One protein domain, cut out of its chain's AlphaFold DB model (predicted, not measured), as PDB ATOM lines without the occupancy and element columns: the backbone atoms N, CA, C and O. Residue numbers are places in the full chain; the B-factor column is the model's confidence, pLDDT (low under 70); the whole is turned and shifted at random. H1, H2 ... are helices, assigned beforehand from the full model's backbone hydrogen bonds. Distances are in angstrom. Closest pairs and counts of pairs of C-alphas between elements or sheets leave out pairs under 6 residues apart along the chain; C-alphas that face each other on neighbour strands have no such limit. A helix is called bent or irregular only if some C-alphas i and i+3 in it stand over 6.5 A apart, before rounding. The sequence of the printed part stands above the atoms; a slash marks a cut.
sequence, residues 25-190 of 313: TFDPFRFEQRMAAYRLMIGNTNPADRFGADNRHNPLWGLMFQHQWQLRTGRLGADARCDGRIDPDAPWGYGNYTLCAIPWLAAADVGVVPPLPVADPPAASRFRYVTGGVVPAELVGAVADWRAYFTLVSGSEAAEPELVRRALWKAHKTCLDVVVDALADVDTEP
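What this domain is: This is residues 25 to 190 of the 313 residues of the protein "Uncharacterized protein DUF781" of Saccharothrix carnea (UniProt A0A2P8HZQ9). Two helical hairpins, H1 with H2 and H6 with H7, make two opposite sides of the domain, and the shorter helices H4 and H5, one after the other in nearly one line, fill the middle between them. The little helix H3 sits at one end beside the end of H2, and the long link from H5 to H6 runs lengthwise along one side before it turns back to H6. The printed part has 166 residues with seven named helices, H1 to H7 in order along the chain, and no named strand; the class is all helix. It is compact, with a radius of gyration of the C-alphas of 15.4 A and spans of 48 by 32 by 27 A.

Where its parts are: H1 holds residues 31 to 44 and is 20.1 A long from first to last C-alpha, beginning at C-alpha 31 (156.466, 168.148, 124.285). H2, residues 61 to 72, is 16.9 A long. H3 is residues 80 to 83, H4 residues 91 to 98 and H5 residues 101 to 109, with C-alpha 101 at (151.430, 158.138, 128.802). H6, residues 137 to 154, is 26.2 A long and only just irregular: C-alphas 138 and 141 are 6.8 A apart. H7, residues 161 to 185, is the longest helix at 37.0 A and ends at C-alpha 185 (131.499, 166.248, 130.798).

How they stand to each other: H1 and H2 form a helical hairpin at a shallow tilt of 12 degrees, opposite ways; their closest C-alphas, of Tyr 38 and Met 64, are 6.1 A apart. H2 and H3 only just touch, and only at the corner by their link, with Leu 71 and Arg 81 closest, C-alphas 6.2 A apart. H2 touches H4, with the C-alphas of His 67 and Asn 96 closest at 6.8 A. H1 touches H5, with the C-alphas of Ala 37 and Trp 104 closest at 7.0 A. H4 and H5 meet only through their link. With its residues 175 to 183 alone H7 touches H4, the C-alphas of Thr 98 and Cys 175 being closest at 5.6 A. H5 touches H6 at a steep tilt of 54 degrees, the closest C-alphas being those of Ala 106 and Arg 147, 4.6 A apart. H6 and H7 form the other helical hairpin, at 14 degrees, a shallow tilt, opposite ways, with Asp 145 and Ala 171 closest, C-alphas 4.7 A apart. H1 and H2 are both apart from H6 and from H7. In H1, H2, H4 and H5 every O i to N i+4 pair is within hydrogen-bond range, in H6 12 of 14 and in H7 19 of 21, while H3 is too short for such a pair.

The domain as a whole: The two C-alphas farthest apart, of Glu 157 and Pro 190, are 49.0 A from each other. The links H1 to H2, 16 residues, and H5 to H6, 27 residues, are long. The printed part has no cut, and no printed residue has a pLDDT under 70.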
ATOM      1  N   THR A  25     162.010 160.383 136.013       97.31
ATOM      2  CA  THR A  25     160.567 160.608 135.849       97.31
ATOM      3  C   THR A  25     160.273 160.879 134.376       97.31
ATOM      4  O   THR A  25     161.061 161.532 133.694       97.31
ATOM      5  N   PHE A  26     159.148 160.372 133.881       98.44
ATOM      6  CA  PHE A  26     158.614 160.743 132.576       98.44
ATOM      7  C   PHE A  26     157.584 161.858 132.761       98.44
ATOM      8  O   PHE A  26     156.561 161.643 133.407       98.44
ATOM      9  N   ASP A  27     157.851 163.044 132.207       98.44
ATOM     10  CA  ASP A  27     156.937 164.190 132.271       98.44
ATOM     11  C   ASP A  27     156.119 164.317 130.971       98.44
ATOM     12  O   ASP A  27     156.587 164.906 129.993       98.44
ATOM     13  N   PRO A  28     154.880 163.794 130.920       98.31
ATOM     14  CA  PRO A  28     154.044 163.873 129.731       98.31
ATOM     15  C   PRO A  28     153.437 165.269 129.522       98.31
ATOM     16  O   PRO A  28     152.651 165.436 128.594       98.31
ATOM     17  N   PHE A  29     153.752 166.279 130.331       98.31
ATOM     18  CA  PHE A  29     153.344 167.671 130.101       98.31
ATOM     19  C   PHE A  29     154.433 168.477 129.384       98.31
ATOM     20  O   PHE A  29     154.304 169.686 129.195       98.31
ATOM     21  N   ARG A  30     155.489 167.798 128.923       98.12
ATOM     22  CA  ARG A  30     156.558 168.355 128.094       98.12
ATOM     23  C   ARG A  30     156.532 167.731 126.705       98.12
ATOM     24  O   ARG A  30     156.520 166.507 126.549       98.12
ATOM     25  N   PHE A  31     156.530 168.573 125.679       98.12
ATOM     26  CA  PHE A  31     156.466 168.148 124.285       98.12
ATOM     27  C   PHE A  31     157.622 167.209 123.913       98.12
ATOM     28  O   PHE A  31     157.395 166.143 123.336       98.12
ATOM     29  N   GLU A  32     158.843 167.579 124.293       97.94
ATOM     30  CA  GLU A  32     160.067 166.827 124.040       97.94
ATOM     31  C   GLU A  32     160.090 165.474 124.760       97.94
ATOM     32  O   GLU A  32     160.565 164.492 124.197       97.94
ATOM     33  N   GLN A  33     159.510 165.384 125.961       98.12
ATOM     34  CA  GLN A  33     159.417 164.131 126.713       98.12
ATOM     35  C   GLN A  33     158.454 163.156 126.034       98.12
ATOM     36  O   GLN A  33     158.781 161.980 125.894       98.12
ATOM     37  N   ARG A  34     157.300 163.629 125.533       98.44
ATOM     38  CA  ARG A  34     156.411 162.785 124.711       98.44
ATOM     39  C   ARG A  34     157.101 162.326 123.428       98.44
ATOM     40  O   ARG A  34     156.987 161.161 123.059       98.44
ATOM     41  N   MET A  35     157.856 163.210 122.771       98.12
ATOM     42  CA  MET A  35     158.632 162.856 121.578       98.12
ATOM     43  C   MET A  35     159.676 161.768 121.879       98.12
ATOM     44  O   MET A  35     159.760 160.779 121.151       98.12
ATOM     45  N   ALA A  36     160.422 161.903 122.978       98.31
ATOM     46  CA  ALA A  36     161.391 160.903 123.416       98.31
ATOM     47  C   ALA A  36     160.719 159.576 123.810       98.31
ATOM     48  O   ALA A  36     161.207 158.509 123.440       98.31
ATOM     49  N   ALA A  37     159.562 159.621 124.477       98.50
ATOM     50  CA  ALA A  37     158.775 158.433 124.803       98.50
ATOM     51  C   ALA A  37     158.334 157.676 123.539       98.50
ATOM     52  O   ALA A  37     158.527 156.461 123.449       98.50
ATOM     53  N   TYR A  38     157.809 158.383 122.530       98.31
ATOM     54  CA  TYR A  38     157.489 157.780 121.235       98.31
ATOM     55  C   TYR A  38     158.720 157.186 120.562       98.31
ATOM     56  O   TYR A  38     158.664 156.045 120.105       98.31
ATOM     57  N   ARG A  39     159.838 157.921 120.542       97.88
ATOM     58  CA  ARG A  39     161.106 157.449 119.979       97.88
ATOM     59  C   ARG A  39     161.563 156.145 120.617       97.88
ATOM     60  O   ARG A  39     161.857 155.196 119.896       97.88
ATOM     61  N   LEU A  40     161.570 156.066 121.946       97.88
ATOM     62  CA  LEU A  40     161.955 154.857 122.674       97.88
ATOM     63  C   LEU A  40     161.021 153.683 122.379       97.88
ATOM     64  O   LEU A  40     161.504 152.603 122.052       97.88
ATOM     65  N   MET A  41     159.700 153.885 122.418       98.06
ATOM     66  CA  MET A  41     158.741 152.824 122.084       98.06
ATOM     67  C   MET A  41     158.890 152.349 120.629       98.06
ATOM     68  O   MET A  41     158.854 151.148 120.370       98.06
ATOM     69  N   ILE A  42     159.107 153.259 119.675       97.31
ATOM     70  CA  ILE A  42     159.355 152.931 118.262       97.31
ATOM     71  C   ILE A  42     160.656 152.133 118.108       97.31
ATOM     72  O   ILE A  42     160.671 151.096 117.448       97.31
ATOM     73  N   GLY A  43     161.755 152.583 118.715       96.12
ATOM     74  CA  GLY A  43     163.046 151.905 118.613       96.12
ATOM     75  C   GLY A  43     163.070 150.537 119.278       96.12
ATOM     76  O   GLY A  43     163.509 149.560 118.673       96.12
ATOM     77  N   ASN A  44     162.556 150.451 120.503       96.38
ATOM     78  CA  ASN A  44     162.645 149.242 121.322       96.38
ATOM     79  C   ASN A  44     161.673 148.143 120.872       96.38
ATOM     80  O   ASN A  44     161.804 146.999 121.297       96.38
ATOM     81  N   THR A  45     160.734 148.462 119.978       95.38
ATOM     82  CA  THR A  45     159.851 147.480 119.331       95.38
ATOM     83  C   THR A  45     160.371 146.994 117.977       95.38
ATOM     84  O   THR A  45     159.735 146.140 117.365       95.38
ATOM     85  N   ASN A  46     161.551 147.443 117.523       93.94
ATOM     86  CA  ASN A  46     162.185 146.967 116.286       93.94
ATOM     87  C   ASN A  46     163.446 146.082 116.456       93.94
ATOM     88  O   ASN A  46     164.342 146.164 115.613       93.94
ATOM     89  N   PRO A  47     163.600 145.239 117.500       89.69
ATOM     90  CA  PRO A  47     164.748 144.343 117.564       89.69
ATOM     91  C   PRO A  47     164.677 143.312 116.431       89.69
ATOM     92  O   PRO A  47     163.623 142.714 116.211       89.69
ATOM     93  N   ALA A  48     165.807 143.076 115.758       88.12
ATOM     94  CA  ALA A  48     165.920 142.200 114.585       88.12
ATOM     95  C   ALA A  48     165.048 142.631 113.385       88.12
ATOM     96  O   ALA A  48     164.468 141.786 112.706       88.12
ATOM     97  N   ASP A  49     164.944 143.942 113.141       91.81
ATOM     98  CA  ASP A  49     164.334 144.531 111.939       91.81
ATOM     99  C   ASP A  49     162.888 144.078 111.662       91.81
ATOM    100  O   ASP A  49     162.446 144.001 110.513       91.81
ATOM    101  N   ARG A  50     162.115 143.800 112.720       89.38
ATOM    102  CA  ARG A  50     160.712 143.336 112.646       89.38
ATOM    103  C   ARG A  50     159.806 144.243 111.819       89.38
ATOM    104  O   ARG A  50     158.854 143.773 111.201       89.38
ATOM    105  N   PHE A  51     160.103 145.535 111.810       92.81
ATOM    106  CA  PHE A  51     159.407 146.566 111.051       92.81
ATOM    107  C   PHE A  51     160.280 147.158 109.931       92.81
ATOM    108  O   PHE A  51     160.034 148.274 109.462       92.81
ATOM    109  N   GLY A  52     161.278 146.398 109.476       92.25
ATOM    110  CA  GLY A  52     162.267 146.802 108.483       92.25
ATOM    111  C   GLY A  52     163.546 147.362 109.109       92.25
ATOM    112  O   GLY A  52     163.549 147.821 110.253       92.25
ATOM    113  N   ALA A  53     164.628 147.345 108.326       92.19
ATOM    114  CA  ALA A  53     165.966 147.763 108.754       92.19
ATOM    115  C   ALA A  53     166.029 149.219 109.244       92.19
ATOM    116  O   ALA A  53     166.791 149.553 110.145       92.19
ATOM    117  N   ASP A  54     165.193 150.092 108.687       94.25
ATOM    118  CA  ASP A  54     165.069 151.495 109.086       94.25
ATOM    119  C   ASP A  54     163.802 151.771 109.909       94.25
ATOM    120  O   ASP A  54     163.419 152.924 110.107       94.25
ATOM    121  N   ASN A  55     163.136 150.717 110.390       95.44
ATOM    122  CA  ASN A  55     161.937 150.788 111.222       95.44
ATOM    123  C   ASN A  55     160.731 151.483 110.552       95.44
ATOM    124  O   ASN A  55     159.772 151.862 111.231       95.44
ATOM    125  N   ARG A  56     160.739 151.678 109.222       95.38
ATOM    126  CA  ARG A  56     159.697 152.447 108.512       95.38
ATOM    127  C   ARG A  56     158.295 151.862 108.637       95.38
ATOM    128  O   ARG A  56     157.326 152.607 108.516       95.38
ATOM    129  N   HIS A  57     158.168 150.553 108.864       94.81
ATOM    130  CA  HIS A  57     156.877 149.862 108.929       94.81
ATOM    131  C   HIS A  57     156.267 149.818 110.336       94.81
ATOM    132  O   HIS A  57     155.219 149.198 110.522       94.81
ATOM    133  N   ASN A  58     156.886 150.474 111.322       96.06
ATOM    134  CA  ASN A  58     156.391 150.471 112.693       96.06
ATOM    135  C   ASN A  58     155.107 151.302 112.805       96.06
ATOM    136  O   ASN A  58     155.110 152.491 112.490       96.06
ATOM    137  N   PRO A  59     153.986 150.732 113.261       96.19
ATOM    138  CA  PRO A  59     152.723 151.459 113.268       96.19
ATOM    139  C   PRO A  59     152.645 152.540 114.362       96.19
ATOM    140  O   PRO A  59     151.698 153.327 114.358       96.19
ATOM    141  N   LEU A  60     153.622 152.626 115.274       97.25
ATOM    142  CA  LEU A  60     153.691 153.684 116.289       97.25
ATOM    143  C   LEU A  60     154.083 155.058 115.718       97.25
ATOM    144  O   LEU A  60     153.835 156.068 116.380       97.25
ATOM    145  N   TRP A  61     154.624 155.129 114.491       97.31
ATOM    146  CA  TRP A  61     154.973 156.399 113.836       97.31
ATOM    147  C   TRP A  61     153.795 157.383 113.804       97.31
ATOM    148  O   TRP A  61     153.981 158.574 114.052       97.31
ATOM    149  N   GLY A  62     152.573 156.898 113.565       96.12
ATOM    150  CA  GLY A  62     151.375 157.737 113.495       96.12
ATOM    151  C   GLY A  62     151.108 158.571 114.747       96.12
ATOM    152  O   GLY A  62     150.694 159.722 114.618       96.12
ATOM    153  N   LEU A  63     151.398 158.042 115.941       96.81
ATOM    154  CA  LEU A  63     151.185 158.766 117.201       96.81
ATOM    155  C   LEU A  63     152.140 159.960 117.327       96.81
ATOM    156  O   LEU A  63     151.735 161.059 117.700       96.81
ATOM    157  N   MET A  64     153.399 159.753 116.945       96.50
ATOM    158  CA  MET A  64     154.432 160.785 116.945       96.50
ATOM    159  C   MET A  64     154.136 161.886 115.915       96.50
ATOM    160  O   MET A  64     154.227 163.071 116.234       96.50
ATOM    161  N   PHE A  65     153.734 161.512 114.695       96.81
ATOM    162  CA  PHE A  65     153.325 162.476 113.667       96.81
ATOM    163  C   PHE A  65     152.132 163.324 114.117       96.81
ATOM    164  O   PHE A  65     152.126 164.538 113.911       96.81
ATOM    165  N   GLN A  66     151.142 162.703 114.764       95.50
ATOM    166  CA  GLN A  66     149.996 163.423 115.310       95.50
ATOM    167  C   GLN A  66     150.420 164.411 116.406       95.50
ATOM    168  O   GLN A  66     149.951 165.547 116.405       95.50
ATOM    169  N   HIS A  67     151.334 164.012 117.295       97.25
ATOM    170  CA  HIS A  67     151.871 164.877 118.352       97.25
ATOM    171  C   HIS A  67     152.596 166.109 117.792       97.25
ATOM    172  O   HIS A  67     152.342 167.234 118.224       97.25
ATOM    173  N   GLN A  68     153.440 165.926 116.767       96.62
ATOM    174  CA  GLN A  68     154.080 167.045 116.064       96.62
ATOM    175  C   GLN A  68     153.042 167.998 115.460       96.62
ATOM    176  O   GLN A  68     153.137 169.215 115.636       96.62
ATOM    177  N   TRP A  69     152.056 167.458 114.736       96.56
ATOM    178  CA  TRP A  69     151.003 168.264 114.119       96.56
ATOM    179  C   TRP A  69     150.236 169.070 115.176       96.56
ATOM    180  O   TRP A  69     149.990 170.261 114.984       96.56
ATOM    181  N   GLN A  70     149.928 168.476 116.330       97.25
ATOM    182  CA  GLN A  70     149.255 169.181 117.422       97.25
ATOM    183  C   GLN A  70     150.088 170.347 117.965       97.25
ATOM    184  O   GLN A  70     149.531 171.419 118.207       97.25
ATOM    185  N   LEU A  71     151.410 170.187 118.111       97.12
ATOM    186  CA  LEU A  71     152.285 171.289 118.516       97.12
ATOM    187  C   LEU A  71     152.264 172.416 117.479       97.12
ATOM    188  O   LEU A  71     151.954 173.561 117.811       97.12
ATOM    189  N   ARG A  72     152.579 172.095 116.218       95.38
ATOM    190  CA  ARG A  72     152.707 173.079 115.129       95.38
ATOM    191  C   ARG A  72     151.443 173.918 114.957       95.38
ATOM    192  O   ARG A  72     151.532 175.108 114.661       95.38
ATOM    193  N   THR A  73     150.286 173.306 115.174       95.94
ATOM    194  CA  THR A  73     148.980 173.922 114.931       95.94
ATOM    195  C   THR A  73     148.348 174.576 116.162       95.94
ATOM    196  O   THR A  73     147.225 175.062 116.070       95.94
ATOM    197  N   GLY A  74     149.055 174.624 117.299       96.62
ATOM    198  CA  GLY A  74     148.582 175.293 118.522       96.62
ATOM    199  C   GLY A  74     147.582 174.479 119.349       96.62
ATOM    200  O   GLY A  74     146.953 175.003 120.261       96.62
ATOM    201  N   ARG A  75     147.434 173.182 119.063       97.75
ATOM    202  CA  ARG A  75     146.476 172.291 119.737       97.75
ATOM    203  C   ARG A  75     146.945 171.803 121.110       97.75
ATOM    204  O   ARG A  75     146.156 171.235 121.852       97.75
ATOM    205  N   LEU A  76     148.207 172.024 121.471       97.62
ATOM    206  CA  LEU A  76     148.757 171.634 122.777       97.62
ATOM    207  C   LEU A  76     148.682 172.743 123.842       97.62
ATOM    208  O   LEU A  76     149.207 172.554 124.935       97.62
ATOM    209  N   GLY A  77     148.047 173.875 123.530       95.50
ATOM    210  CA  GLY A  77     148.004 175.069 124.376       95.50
ATOM    211  C   GLY A  77     148.677 176.267 123.702       95.50
ATOM    212  O   GLY A  77     149.494 176.099 122.793       95.50
ATOM    213  N   ALA A  78     148.321 177.477 124.143       91.38
ATOM    214  CA  ALA A  78     148.775 178.729 123.527       91.38
ATOM    215  C   ALA A  78     150.305 178.896 123.573       91.38
ATOM    216  O   ALA A  78     150.917 179.270 122.572       91.38
ATOM    217  N   ASP A  79     150.921 178.542 124.703       92.25
ATOM    218  CA  ASP A  79     152.357 178.733 124.938       92.25
ATOM    219  C   ASP A  79     153.214 177.517 124.557       92.25
ATOM    220  O   ASP A  79     154.437 177.623 124.477       92.25
ATOM    221  N   ALA A  80     152.592 176.381 124.218       95.19
ATOM    222  CA  ALA A  80     153.291 175.112 124.007       95.19
ATOM    223  C   ALA A  80     154.379 175.182 122.925       95.19
ATOM    224  O   ALA A  80     155.411 174.520 123.027       95.19
ATOM    225  N   ARG A  81     154.177 176.001 121.885       93.69
ATOM    226  CA  ARG A  81     155.174 176.223 120.822       93.69
ATOM    227  C   ARG A  81     156.381 177.036 121.287       93.69
ATOM    228  O   ARG A  81     157.442 176.921 120.680       93.69
ATOM    229  N   CYS A  82     156.203 177.871 122.304       93.06
ATOM    230  CA  CYS A  82     157.224 178.768 122.825       93.06
ATOM    231  C   CYS A  82     158.101 178.070 123.865       93.06
ATOM    232  O   CYS A  82     159.320 178.221 123.829       93.06
ATOM    233  N   ASP A  83     157.500 177.306 124.778       94.81
ATOM    234  CA  ASP A  83     158.201 176.755 125.943       94.81
ATOM    235  C   ASP A  83     158.181 175.216 126.035       94.81
ATOM    236  O   ASP A  83     158.834 174.640 126.915       94.81
ATOM    237  N   GLY A  84     157.459 174.538 125.137       95.50
ATOM    238  CA  GLY A  84     157.292 173.084 125.123       95.50
ATOM    239  C   GLY A  84     156.349 172.543 126.204       95.50
ATOM    240  O   GLY A  84     156.242 171.322 126.342       95.50
ATOM    241  N   ARG A  85     155.685 173.394 126.995       97.62
ATOM    242  CA  ARG A  85     154.728 172.978 128.030       97.62
ATOM    243  C   ARG A  85     153.368 172.719 127.397       97.62
ATOM    244  O   ARG A  85     152.788 173.583 126.757       97.62
ATOM    245  N   ILE A  86     152.858 171.514 127.593       98.12
ATOM    246  CA  ILE A  86     151.525 171.131 127.139       98.12
ATOM    247  C   ILE A  86     150.536 171.546 128.220       98.12
ATOM    248  O   ILE A  86     150.678 171.137 129.374       98.12
ATOM    249  N   ASP A  87     149.539 172.332 127.833       97.06
ATOM    250  CA  ASP A  87     148.448 172.738 128.711       97.06
ATOM    251  C   ASP A  87     147.634 171.497 129.137       97.06
ATOM    252  O   ASP A  87     147.101 170.791 128.269       97.06
ATOM    253  N   PRO A  88     147.543 171.191 130.447       96.69
ATOM    254  CA  PRO A  88     146.716 170.097 130.950       96.69
ATOM    255  C   PRO A  88     145.230 170.255 130.613       96.69
ATOM    256  O   PRO A  88     144.524 169.263 130.542       96.69
ATOM    257  N   ASP A  89     144.732 171.463 130.364       96.38
ATOM    258  CA  ASP A  89     143.335 171.675 129.976       96.38
ATOM    259  C   ASP A  89     143.138 171.750 128.453       96.38
ATOM    260  O   ASP A  89     142.019 171.961 127.987       96.38
ATOM    261  N   ALA A  90     144.175 171.499 127.641       96.75
ATOM    262  CA  ALA A  90     144.027 171.376 126.191       96.75
ATOM    263  C   ALA A  90     143.343 170.045 125.805       96.75
ATOM    264  O   ALA A  90     143.955 168.983 125.969       96.75
ATOM    265  N   PRO A  91     142.147 170.049 125.177       97.06
ATOM    266  CA  PRO A  91     141.435 168.838 124.757       97.06
ATOM    267  C   PRO A  91     142.269 167.890 123.888       97.06
ATOM    268  O   PRO A  91     142.312 166.678 124.110       97.06
ATOM    269  N   TRP A  92     142.997 168.439 122.914       97.62
ATOM    270  CA  TRP A  92     143.910 167.664 122.072       97.62
ATOM    271  C   TRP A  92     145.137 167.172 122.845       97.62
ATOM    272  O   TRP A  92     145.616 166.065 122.592       97.62
ATOM    273  N   GLY A  93     145.625 167.974 123.797       97.31
ATOM    274  CA  GLY A  93     146.709 167.619 124.708       97.31
ATOM    275  C   GLY A  93     146.348 166.426 125.595       97.31
ATOM    276  O   GLY A  93     147.173 165.515 125.730       97.31
ATOM    277  N   TYR A  94     145.118 166.385 126.120       98.12
ATOM    278  CA  TYR A  94     144.555 165.240 126.839       98.12
ATOM    279  C   TYR A  94     144.397 164.019 125.932       98.12
ATOM    280  O   TYR A  94     144.893 162.939 126.256       98.12
ATOM    281  N   GLY A  95     143.811 164.192 124.743       97.62
ATOM    282  CA  GLY A  95     143.698 163.111 123.763       97.62
ATOM    283  C   GLY A  95     145.048 162.460 123.461       97.62
ATOM    284  O   GLY A  95     145.200 161.244 123.569       97.62
ATOM    285  N   ASN A  96     146.075 163.265 123.189       97.94
ATOM    286  CA  ASN A  96     147.422 162.754 122.964       97.94
ATOM    287  C   ASN A  96     148.078 162.183 124.233       97.94
ATOM    288  O   ASN A  96     148.799 161.196 124.130       97.94
ATOM    289  N   TYR A  97     147.790 162.717 125.428       98.69
ATOM    290  CA  TYR A  97     148.256 162.126 126.688       98.69
ATOM    291  C   TYR A  97     147.808 160.666 126.792       98.69
ATOM    292  O   TYR A  97     148.631 159.787 127.054       98.69
ATOM    293  N   THR A  98     146.531 160.388 126.505       98.56
ATOM    294  CA  THR A  98     146.011 159.012 126.515       98.56
ATOM    295  C   THR A  98     146.681 158.123 125.462       98.56
ATOM    296  O   THR A  98     146.735 156.910 125.621       98.56
ATOM    297  N   LEU A  99     147.262 158.706 124.414       98.25
ATOM    298  CA  LEU A  99     148.005 158.014 123.360       98.25
ATOM    299  C   LEU A  99     149.533 158.095 123.542       98.25
ATOM    300  O   LEU A  99     150.272 157.710 122.638       98.25
ATOM    301  N   CYS A 100     150.022 158.593 124.679       98.62
ATOM    302  CA  CYS A 100     151.448 158.690 125.002       98.62
ATOM    303  C   CYS A 100     151.757 158.060 126.364       98.62
ATOM    304  O   CYS A 100     152.476 157.067 126.444       98.62
ATOM    305  N   ALA A 101     151.162 158.584 127.438       98.69
ATOM    306  CA  ALA A 101     151.430 158.138 128.802       98.69
ATOM    307  C   ALA A 101     150.855 156.752 129.102       98.69
ATOM    308  O   ALA A 101     151.500 155.933 129.748       98.69
ATOM    309  N   ILE A 102     149.667 156.452 128.585       98.81
ATOM    310  CA  ILE A 102     149.033 155.140 128.756       98.81
ATOM    311  C   ILE A 102     149.793 154.030 128.014       98.81
ATOM    312  O   ILE A 102     150.095 153.019 128.653       98.81
ATOM    313  N   PRO A 103     150.185 154.186 126.728       98.75
ATOM    314  CA  PRO A 103     151.085 153.222 126.106       98.75
ATOM    315  C   PRO A 103     152.444 153.146 126.806       98.75
ATOM    316  O   PRO A 103     152.963 152.046 126.935       98.75
ATOM    317  N   TRP A 104     152.999 154.255 127.309       98.75
ATOM    318  CA  TRP A 104     154.256 154.229 128.069       98.75
ATOM    319  C   TRP A 104     154.172 153.332 129.310       98.75
ATOM    320  O   TRP A 104     155.038 152.483 129.505       98.75
ATOM    321  N   LEU A 105     153.111 153.462 130.115       98.75
ATOM    322  CA  LEU A 105     152.880 152.603 131.284       98.75
ATOM    323  C   LEU A 105     152.806 151.122 130.891       98.75
ATOM    324  O   LEU A 105     153.473 150.278 131.482       98.75
ATOM    325  N   ALA A 106     152.044 150.812 129.845       98.69
ATOM    326  CA  ALA A 106     151.926 149.450 129.345       98.69
ATOM    327  C   ALA A 106     153.244 148.895 128.777       98.69
ATOM    328  O   ALA A 106     153.544 147.715 128.954       98.69
ATOM    329  N   ALA A 107     154.026 149.733 128.093       98.62
ATOM    330  CA  ALA A 107     155.341 149.393 127.563       98.62
ATOM    331  C   ALA A 107     156.342 149.123 128.696       98.62
ATOM    332  O   ALA A 107     157.134 148.185 128.598       98.62
ATOM    333  N   ALA A 108     156.291 149.907 129.775       98.31
ATOM    334  CA  ALA A 108     157.107 149.707 130.967       98.31
ATOM    335  C   ALA A 108     156.804 148.366 131.647       98.31
ATOM    336  O   ALA A 108     157.731 147.621 131.964       98.31
ATOM    337  N   ASP A 109     155.521 148.012 131.788       97.44
ATOM    338  CA  ASP A 109     155.091 146.747 132.399       97.44
ATOM    339  C   ASP A 109     155.650 145.504 131.693       97.44
ATOM    340  O   ASP A 109     155.836 144.460 132.320       97.44
ATOM    341  N   VAL A 110     155.901 145.595 130.383       97.31
ATOM    342  CA  VAL A 110     156.451 144.491 129.579       97.31
ATOM    343  C   VAL A 110     157.937 144.664 129.250       97.31
ATOM    344  O   VAL A 110     158.480 143.906 128.449       97.31
ATOM    345  N   GLY A 111     158.602 145.660 129.844       97.38
ATOM    346  CA  GLY A 111     160.036 145.900 129.682       97.38
ATOM    347  C   GLY A 111     160.458 146.495 128.332       97.38
ATOM    348  O   GLY A 111     161.633 146.421 127.983       97.38
ATOM    349  N   VAL A 112     159.535 147.084 127.563       97.25
ATOM    350  CA  VAL A 112     159.856 147.796 126.307       97.25
ATOM    351  C   VAL A 112     160.513 149.147 126.586       97.25
ATOM    352  O   VAL A 112     161.374 149.580 125.825       97.25
ATOM    353  N   VAL A 113     160.141 149.817 127.675       97.94
ATOM    354  CA  VAL A 113     160.755 151.074 128.134       97.94
ATOM    355  C   VAL A 113     161.058 150.996 129.635       97.94
ATOM    356  O   VAL A 113     160.529 150.112 130.312       97.94
ATOM    357  N   PRO A 114     161.905 151.883 130.188       97.06
ATOM    358  CA  PRO A 114     162.173 151.897 131.623       97.06
ATOM    359  C   PRO A 114     160.904 152.192 132.450       97.06
ATOM    360  O   PRO A 114     160.108 153.046 132.051       97.06
ATOM    361  N   PRO A 115     160.726 151.559 133.626       97.12
ATOM    362  CA  PRO A 115     159.556 151.745 134.484       97.12
ATOM    363  C   PRO A 115     159.656 153.034 135.307       97.12
ATOM    364  O   PRO A 115     159.799 153.012 136.529       97.12
ATOM    365  N   LEU A 116     159.633 154.176 134.623       97.94
ATOM    366  CA  LEU A 116     159.696 155.484 135.268       97.94
ATOM    367  C   LEU A 116     158.323 155.900 135.806       97.94
ATOM    368  O   LEU A 116     157.318 155.680 135.121       97.94
ATOM    369  N   PRO A 117     158.267 156.565 136.974       97.19
ATOM    370  CA  PRO A 117     157.053 157.240 137.408       97.19
ATOM    371  C   PRO A 117     156.645 158.299 136.376       97.19
ATOM    372  O   PRO A 117     157.495 158.970 135.783       97.19
ATOM    373  N   VAL A 118     155.338 158.437 136.172       98.19
ATOM    374  CA  VAL A 118     154.742 159.483 135.333       98.19
ATOM    375  C   VAL A 118     154.515 160.713 136.204       98.19
ATOM    376  O   VAL A 118     153.952 160.581 137.289       98.19
ATOM    377  N   ALA A 119     154.958 161.886 135.750       98.31
ATOM    378  CA  ALA A 119     154.743 163.133 136.474       98.31
ATOM    379  C   ALA A 119     153.246 163.469 136.571       98.31
ATOM    380  O   ALA A 119     152.489 163.283 135.612       98.31
ATOM    381  N   ASP A 120     152.853 163.999 137.724       98.06
ATOM    382  CA  ASP A 120     151.517 164.537 137.967       98.06
ATOM    383  C   ASP A 120     151.278 165.802 137.117       98.06
ATOM    384  O   ASP A 120     152.242 166.469 136.716       98.06
ATOM    385  N   PRO A 121     150.014 166.168 136.835       97.06
ATOM    386  CA  PRO A 121     149.722 167.424 136.159       97.06
ATOM    387  C   PRO A 121     150.294 168.619 136.944       97.06
ATOM    388  O   PRO A 121     150.175 168.668 138.170       97.06
ATOM    389  N   PRO A 122     150.901 169.610 136.261       94.81
ATOM    390  CA  PRO A 122     151.570 170.740 136.912       94.81
ATOM    391  C   PRO A 122     150.607 171.687 137.647       94.81
ATOM    392  O   PRO A 122     151.051 172.540 138.413       94.81
ATOM    393  N   ALA A 123     149.305 171.564 137.392       93.44
ATOM    394  CA  ALA A 123     148.232 172.300 138.040       93.44
ATOM    395  C   ALA A 123     146.966 171.431 138.082       93.44
ATOM    396  O   ALA A 123     146.892 170.392 137.422       93.44
ATOM    397  N   ALA A 124     145.960 171.865 138.845       93.50
ATOM    398  CA  ALA A 124     144.636 171.256 138.778       93.50
ATOM    399  C   ALA A 124     144.102 171.340 137.340       93.50
ATOM    400  O   ALA A 124     144.220 172.382 136.702       93.50
ATOM    401  N   SER A 125     143.525 170.243 136.859       95.38
ATOM    402  CA  SER A 125     142.979 170.134 135.510       95.38
ATOM    403  C   SER A 125     141.559 169.590 135.556       95.38
ATOM    404  O   SER A 125     141.174 168.876 136.486       95.38
ATOM    405  N   ARG A 126     140.787 169.927 134.526       95.12
ATOM    406  CA  ARG A 126     139.442 169.400 134.271       95.12
ATOM    407  C   ARG A 126     139.483 167.947 133.806       95.12
ATOM    408  O   ARG A 126     138.516 167.214 134.002       95.12
ATOM    409  N   PHE A 127     140.594 167.524 133.207       97.31
ATOM    410  CA  PHE A 127     140.801 166.148 132.786       97.31
ATOM    411  C   PHE A 127     141.459 165.312 133.882       97.31
ATOM    412  O   PHE A 127     142.235 165.793 134.710       97.31
ATOM    413  N   ARG A 128     141.169 164.009 133.870       97.31
ATOM    414  CA  ARG A 128     141.726 163.057 134.833       97.31
ATOM    415  C   ARG A 128     142.979 162.400 134.268       97.31
ATOM    416  O   ARG A 128     142.915 161.648 133.294       97.31
ATOM    417  N   TYR A 129     144.103 162.679 134.916       98.38
ATOM    418  CA  TYR A 129     145.427 162.152 134.596       98.38
ATOM    419  C   TYR A 129     145.849 161.058 135.578       98.38
ATOM    420  O   TYR A 129     145.226 160.867 136.622       98.38
ATOM    421  N   VAL A 130     146.932 160.347 135.257       98.25
ATOM    422  CA  VAL A 130     147.658 159.567 136.267       98.25
ATOM    423  C   VAL A 130     148.144 160.533 137.345       98.25
ATOM    424  O   VAL A 130     148.684 161.591 137.026       98.25
ATOM    425  N   THR A 131     147.919 160.197 138.611       97.69
ATOM    426  CA  THR A 131     148.341 161.028 139.747       97.69
ATOM    427  C   THR A 131     148.869 160.139 140.860       97.69
ATOM    428  O   THR A 131     148.224 159.149 141.212       97.69
ATOM    429  N   GLY A 132     150.063 160.430 141.376       96.50
ATOM    430  CA  GLY A 132     150.726 159.594 142.381       96.50
ATOM    431  C   GLY A 132     150.939 158.146 141.917       96.50
ATOM    432  O   GLY A 132     150.884 157.221 142.724       96.50
ATOM    433  N   GLY A 133     151.102 157.931 140.607       95.62
ATOM    434  CA  GLY A 133     151.211 156.601 139.997       95.62
ATOM    435  C   GLY A 133     149.893 155.825 139.870       95.62
ATOM    436  O   GLY A 133     149.904 154.686 139.407       95.62
ATOM    437  N   VAL A 134     148.752 156.413 140.241       98.19
ATOM    438  CA  VAL A 134     147.436 155.771 140.128       98.19
ATOM    439  C   VAL A 134     146.800 156.111 138.784       98.19
ATOM    440  O   VAL A 134     146.573 157.277 138.468       98.19
ATOM    441  N   VAL A 135     146.486 155.081 137.994       98.44
ATOM    442  CA  VAL A 135     145.786 155.221 136.709       98.44
ATOM    443  C   VAL A 135     144.287 155.449 136.953       98.44
ATOM    444  O   VAL A 135     143.687 154.675 137.706       98.44
ATOM    445  N   PRO A 136     143.648 156.453 136.317       98.19
ATOM    446  CA  PRO A 136     142.196 156.617 136.362       98.19
ATOM    447  C   PRO A 136     141.469 155.340 135.927       98.19
ATOM    448  O   PRO A 136     141.881 154.687 134.968       98.19
ATOM    449  N   ALA A 137     140.384 154.983 136.619       98.31
ATOM    450  CA  ALA A 137     139.669 153.719 136.418       98.31
ATOM    451  C   ALA A 137     139.246 153.500 134.953       98.31
ATOM    452  O   ALA A 137     139.384 152.403 134.416       98.31
ATOM    453  N   GLU A 138     138.805 154.569 134.296       97.94
ATOM    454  CA  GLU A 138     138.426 154.614 132.887       97.94
ATOM    455  C   GLU A 138     139.582 154.270 131.923       97.94
ATOM    456  O   GLU A 138     139.350 153.683 130.870       97.94
ATOM    457  N   LEU A 139     140.839 154.543 132.294       98.56
ATOM    458  CA  LEU A 139     142.025 154.292 131.463       98.56
ATOM    459  C   LEU A 139     142.690 152.934 131.735       98.56
ATOM    460  O   LEU A 139     143.563 152.518 130.972       98.56
ATOM    461  N   VAL A 140     142.272 152.195 132.769       98.56
ATOM    462  CA  VAL A 140     142.837 150.869 133.094       98.56
ATOM    463  C   VAL A 140     142.661 149.881 131.936       98.56
ATOM    464  O   VAL A 140     143.585 149.133 131.610       98.56
ATOM    465  N   GLY A 141     141.500 149.900 131.271       98.62
ATOM    466  CA  GLY A 141     141.248 149.065 130.091       98.62
ATOM    467  C   GLY A 141     142.189 149.393 128.928       98.62
ATOM    468  O   GLY A 141     142.704 148.488 128.272       98.62
ATOM    469  N   ALA A 142     142.488 150.678 128.726       98.62
ATOM    470  CA  ALA A 142     143.422 151.127 127.702       98.62
ATOM    471  C   ALA A 142     144.865 150.683 127.997       98.62
ATOM    472  O   ALA A 142     145.551 150.220 127.086       98.62
ATOM    473  N   VAL A 143     145.312 150.744 129.262       98.81
ATOM    474  CA  VAL A 143     146.616 150.181 129.672       98.81
ATOM    475  C   VAL A 143     146.680 148.690 129.332       98.81
ATOM    476  O   VAL A 143     147.671 148.230 128.769       98.81
ATOM    477  N   ALA A 144     145.622 147.925 129.622       98.75
ATOM    478  CA  ALA A 144     145.586 146.492 129.333       98.75
ATOM    479  C   ALA A 144     145.651 146.184 127.824       98.75
ATOM    480  O   ALA A 144     146.381 145.278 127.415       98.75
ATOM    481  N   ASP A 145     144.940 146.946 126.989       98.81
ATOM    482  CA  ASP A 145     144.989 146.778 125.533       98.81
ATOM    483  C   ASP A 145     146.357 147.158 124.949       98.81
ATOM    484  O   ASP A 145     146.886 146.438 124.096       98.81
ATOM    485  N   TRP A 146     146.978 148.237 125.439       98.81
ATOM    486  CA  TRP A 146     148.349 148.583 125.060       98.81
ATOM    487  C   TRP A 146     149.349 147.527 125.525       98.81
ATOM    488  O   TRP A 146     150.269 147.194 124.779       98.81
ATOM    489  N   ARG A 147     149.151 146.934 126.707       98.62
ATOM    490  CA  ARG A 147     150.006 145.852 127.208       98.62
ATOM    491  C   ARG A 147     149.950 144.658 126.263       98.62
ATOM    492  O   ARG A 147     150.993 144.138 125.883       98.62
ATOM    493  N   ALA A 148     148.753 144.281 125.808       98.19
ATOM    494  CA  ALA A 148     148.578 143.220 124.819       98.19
ATOM    495  C   ALA A 148     149.284 143.535 123.485       98.19
ATOM    496  O   ALA A 148     149.914 142.648 122.908       98.19
ATOM    497  N   TYR A 149     149.229 144.788 123.016       98.00
ATOM    498  CA  TYR A 149     149.992 145.228 121.845       98.00
ATOM    499  C   TYR A 149     151.505 145.073 122.057       98.00
ATOM    500  O   TYR A 149     152.171 144.458 121.224       98.00
ATOM    501  N   PHE A 150     152.053 145.579 123.166       98.00
ATOM    502  CA  PHE A 150     153.494 145.511 123.411       98.00
ATOM    503  C   PHE A 150     153.982 144.074 123.633       98.00
ATOM    504  O   PHE A 150     155.014 143.698 123.088       98.00
ATOM    505  N   THR A 151     153.214 143.227 124.325       96.25
ATOM    506  CA  THR A 151     153.510 141.788 124.420       96.25
ATOM    507  C   THR A 151     153.564 141.127 123.041       96.25
ATOM    508  O   THR A 151     154.461 140.325 122.788       96.25
ATOM    509  N   LEU A 152     152.641 141.473 122.135       95.12
ATOM    510  CA  LEU A 152     152.606 140.922 120.779       95.12
ATOM    511  C   LEU A 152     153.859 141.293 119.970       95.12
ATOM    512  O   LEU A 152     154.423 140.430 119.302       95.12
ATOM    513  N   VAL A 153     154.300 142.555 120.018       93.75
ATOM    514  CA  VAL A 153     155.451 143.013 119.215       93.75
ATOM    515  C   VAL A 153     156.805 142.652 119.830       93.75
ATOM    516  O   VAL A 153     157.780 142.508 119.094       93.75
ATOM    517  N   SER A 154     156.859 142.445 121.147       89.56
ATOM    518  CA  SER A 154     158.077 142.052 121.870       89.56
ATOM    519  C   SER A 154     158.296 140.538 121.967       89.56
ATOM    520  O   SER A 154     159.338 140.108 122.462       89.56
ATOM    521  N   GLY A 155     157.349 139.713 121.506       83.00
ATOM    522  CA  GLY A 155     157.482 138.251 121.501       83.00
ATOM    523  C   GLY A 155     158.661 137.748 120.653       83.00
ATOM    524  O   GLY A 155     159.173 138.457 119.795       83.00
ATOM    525  N   SER A 156     159.117 136.510 120.849       72.69
ATOM    526  CA  SER A 156     160.269 135.959 120.106       72.69
ATOM    527  C   SER A 156     160.001 135.741 118.613       72.69
ATOM    528  O   SER A 156     160.930 135.788 117.813       72.69
ATOM    529  N   GLU A 157     158.744 135.526 118.233       78.50
ATOM    530  CA  GLU A 157     158.335 135.292 116.848       78.50
ATOM    531  C   GLU A 157     157.894 136.587 116.160       78.50
ATOM    532  O   GLU A 157     157.369 137.508 116.793       78.50
ATOM    533  N   ALA A 158     158.100 136.661 114.843       77.81
ATOM    534  CA  ALA A 158     157.604 137.769 114.040       77.81
ATOM    535  C   ALA A 158     156.070 137.703 113.962       77.81
ATOM    536  O   ALA A 158     155.504 136.799 113.347       77.81
ATOM    537  N   ALA A 159     155.395 138.666 114.591       82.50
ATOM    538  CA  ALA A 159     153.942 138.770 114.550       82.50
ATOM    539  C   ALA A 159     153.443 139.171 113.149       82.50
ATOM    540  O   ALA A 159     154.077 139.959 112.444       82.50
ATOM    541  N   GLU A 160     152.271 138.665 112.753       89.75
ATOM    542  CA  GLU A 160     151.652 139.037 111.475       89.75
ATOM    543  C   GLU A 160     151.324 140.549 111.469       89.75
ATOM    544  O   GLU A 160     150.681 141.038 112.406       89.75
ATOM    545  N   PRO A 161     151.750 141.322 110.448       90.00
ATOM    546  CA  PRO A 161     151.649 142.784 110.478       90.00
ATOM    547  C   PRO A 161     150.228 143.333 110.642       90.00
ATOM    548  O   PRO A 161     150.027 144.386 111.251       90.00
ATOM    549  N   GLU A 162     149.217 142.660 110.095       90.38
ATOM    550  CA  GLU A 162     147.829 143.081 110.244       90.38
ATOM    551  C   GLU A 162     147.311 142.847 111.669       90.38
ATOM    552  O   GLU A 162     146.612 143.712 112.199       90.38
ATOM    553  N   LEU A 163     147.679 141.735 112.315       93.06
ATOM    554  CA  LEU A 163     147.386 141.487 113.731       93.06
ATOM    555  C   LEU A 163     147.988 142.577 114.620       93.06
ATOM    556  O   LEU A 163     147.284 143.117 115.476       93.06
ATOM    557  N   VAL A 164     149.242 142.963 114.365       94.69
ATOM    558  CA  VAL A 164     149.908 144.063 115.080       94.69
ATOM    559  C   VAL A 164     149.137 145.373 114.910       94.69
ATOM    560  O   VAL A 164     148.810 146.032 115.900       94.69
ATOM    561  N   ARG A 165     148.761 145.733 113.673       94.44
ATOM    562  CA  ARG A 165     147.954 146.941 113.417       94.44
ATOM    563  C   ARG A 165     146.603 146.898 114.125       94.44
ATOM    564  O   ARG A 165     146.160 147.910 114.658       94.44
ATOM    565  N   ARG A 166     145.928 145.748 114.141       95.12
ATOM    566  CA  ARG A 166     144.631 145.593 114.820       95.12
ATOM    567  C   ARG A 166     144.744 145.761 116.327       95.12
ATOM    568  O   ARG A 166     143.876 146.407 116.910       95.12
ATOM    569  N   ALA A 167     145.786 145.195 116.937       97.38
ATOM    570  CA  ALA A 167     146.055 145.360 118.360       97.38
ATOM    571  C   ALA A 167     146.319 146.834 118.701       97.38
ATOM    572  O   ALA A 167     145.689 147.359 119.618       97.38
ATOM    573  N   LEU A 168     147.142 147.524 117.898       97.75
ATOM    574  CA  LEU A 168     147.389 148.960 118.055       97.75
ATOM    575  C   LEU A 168     146.095 149.768 117.968       97.75
ATOM    576  O   LEU A 168     145.813 150.575 118.847       97.75
ATOM    577  N   TRP A 169     145.282 149.546 116.932       97.62
ATOM    578  CA  TRP A 169     144.050 150.313 116.771       97.62
ATOM    579  C   TRP A 169     143.007 150.021 117.844       97.62
ATOM    580  O   TRP A 169     142.260 150.924 118.208       97.62
ATOM    581  N   LYS A 170     142.946 148.784 118.352       97.38
ATOM    582  CA  LYS A 170     142.092 148.458 119.495       97.38
ATOM    583  C   LYS A 170     142.494 149.315 120.697       97.38
ATOM    584  O   LYS A 170     141.650 150.032 121.218       97.38
ATOM    585  N   ALA A 171     143.775 149.298 121.068       98.38
ATOM    586  CA  ALA A 171     144.289 150.073 122.196       98.38
ATOM    587  C   ALA A 171     144.096 151.587 122.002       98.38
ATOM    588  O   ALA A 171     143.610 152.273 122.897       98.38
ATOM    589  N   HIS A 172     144.392 152.093 120.801       98.12
ATOM    590  CA  HIS A 172     144.158 153.485 120.419       98.12
ATOM    591  C   HIS A 172     142.686 153.883 120.580       98.12
ATOM    592  O   HIS A 172     142.390 154.929 121.153       98.12
ATOM    593  N   LYS A 173     141.753 153.057 120.091       96.75
ATOM    594  CA  LYS A 173     140.323 153.334 120.232       96.75
ATOM    595  C   LYS A 173     139.895 153.352 121.694       96.75
ATOM    596  O   LYS A 173     139.180 154.270 122.074       96.75
ATOM    597  N   THR A 174     140.329 152.383 122.501       98.06
ATOM    598  CA  THR A 174     139.977 152.338 123.929       98.06
ATOM    599  C   THR A 174     140.382 153.639 124.633       98.06
ATOM    600  O   THR A 174     139.614 154.156 125.437       98.06
ATOM    601  N   CYS A 175     141.529 154.233 124.275       98.38
ATOM    602  CA  CYS A 175     141.905 155.568 124.747       98.38
ATOM    603  C   CYS A 175     140.934 156.661 124.275       98.38
ATOM    604  O   CYS A 175     140.495 157.484 125.075       98.38
ATOM    605  N   LEU A 176     140.593 156.690 122.984       97.44
ATOM    606  CA  LEU A 176     139.733 157.742 122.439       97.44
ATOM    607  C   LEU A 176     138.278 157.654 122.898       97.44
ATOM    608  O   LEU A 176     137.635 158.694 122.977       97.44
ATOM    609  N   ASP A 177     137.771 156.467 123.223       96.62
ATOM    610  CA  ASP A 177     136.444 156.323 123.830       96.62
ATOM    611  C   ASP A 177     136.405 157.065 125.184       96.62
ATOM    612  O   ASP A 177     135.488 157.848 125.422       96.62
ATOM    613  N   VAL A 178     137.466 156.960 125.998       97.94
ATOM    614  CA  VAL A 178     137.610 157.740 127.245       97.94
ATOM    615  C   VAL A 178     137.699 159.242 126.976       97.94
ATOM    616  O   VAL A 178     137.098 160.038 127.694       97.94
ATOM    617  N   VAL A 179     138.424 159.653 125.933       97.31
ATOM    618  CA  VAL A 179     138.527 161.071 125.550       97.31
ATOM    619  C   VAL A 179     137.164 161.627 125.144       97.31
ATOM    620  O   VAL A 179     136.817 162.732 125.544       97.31
ATOM    621  N   VAL A 180     136.378 160.877 124.368       95.38
ATOM    622  CA  VAL A 180     135.030 161.291 123.955       95.38
ATOM    623  C   VAL A 180     134.126 161.498 125.163       95.38
ATOM    624  O   VAL A 180     133.430 162.514 125.210       95.38
ATOM    625  N   ASP A 181     134.154 160.572 126.120       95.62
ATOM    626  CA  ASP A 181     133.356 160.672 127.341       95.62
ATOM    627  C   ASP A 181     133.806 161.874 128.187       95.62
ATOM    628  O   ASP A 181     132.982 162.701 128.565       95.62
ATOM    629  N   ALA A 182     135.117 162.071 128.366       95.94
ATOM    630  CA  ALA A 182     135.644 163.228 129.087       95.94
ATOM    631  C   ALA A 182     135.218 164.564 128.447       95.94
ATOM    632  O   ALA A 182     134.797 165.482 129.146       95.94
ATOM    633  N   LEU A 183     135.261 164.675 127.115       95.12
ATOM    634  CA  LEU A 183     134.843 165.877 126.378       95.12
ATOM    635  C   LEU A 183     133.334 166.147 126.412       95.12
ATOM    636  O   LEU A 183     132.900 167.209 125.952       95.12
ATOM    637  N   ALA A 184     132.526 165.184 126.853       92.81
ATOM    638  CA  ALA A 184     131.100 165.390 127.070       92.81
ATOM    639  C   ALA A 184     130.815 166.049 128.429       92.81
ATOM    640  O   ALA A 184     129.802 166.734 128.549       92.81
ATOM    641  N   ASP A 185     131.715 165.868 129.400       92.25
ATOM    642  CA  ASP A 185     131.499 166.248 130.798       92.25
ATOM    643  C   ASP A 185     132.278 167.503 131.225       92.25
ATOM    644  O   ASP A 185     131.897 168.158 132.196       92.25
ATOM    645  N   VAL A 186     133.364 167.855 130.525       92.44
ATOM    646  CA  VAL A 186     134.169 169.044 130.854       92.44
ATOM    647  C   VAL A 186     133.689 170.300 130.133       92.44
ATOM    648  O   VAL A 186     133.277 170.262 128.973       92.44
ATOM    649  N   ASP A 187     133.837 171.439 130.807       92.88
ATOM    650  CA  ASP A 187     133.814 172.746 130.155       92.88
ATOM    651  C   ASP A 187     135.062 172.902 129.275       92.88
ATOM    652  O   ASP A 187     136.195 172.710 129.734       92.88
ATOM    653  N   THR A 188     134.852 173.226 128.001       91.25
ATOM    654  CA  THR A 188     135.916 173.375 127.010       91.25
ATOM    655  C   THR A 188     136.386 174.815 126.832       91.25
ATOM    656  O   THR A 188     137.337 175.023 126.087       91.25
ATOM    657  N   GLU A 189     135.812 175.814 127.511       91.06
ATOM    658  CA  GLU A 189     136.313 177.194 127.433       91.06
ATOM    659  C   GLU A 189     137.794 177.297 127.862       91.06
ATOM    660  O   GLU A 189     138.191 176.696 128.863       91.06
ATOM    661  N   PRO A 190     138.653 178.058 127.161       92.19
ATOM    662  CA  PRO A 190     138.343 179.008 126.091       92.19
ATOM    663  C   PRO A 190     138.482 178.425 124.668       92.19
ATOM    664  O   PRO A 190     138.693 179.179 123.717       92.19
TER     665      PRO A 190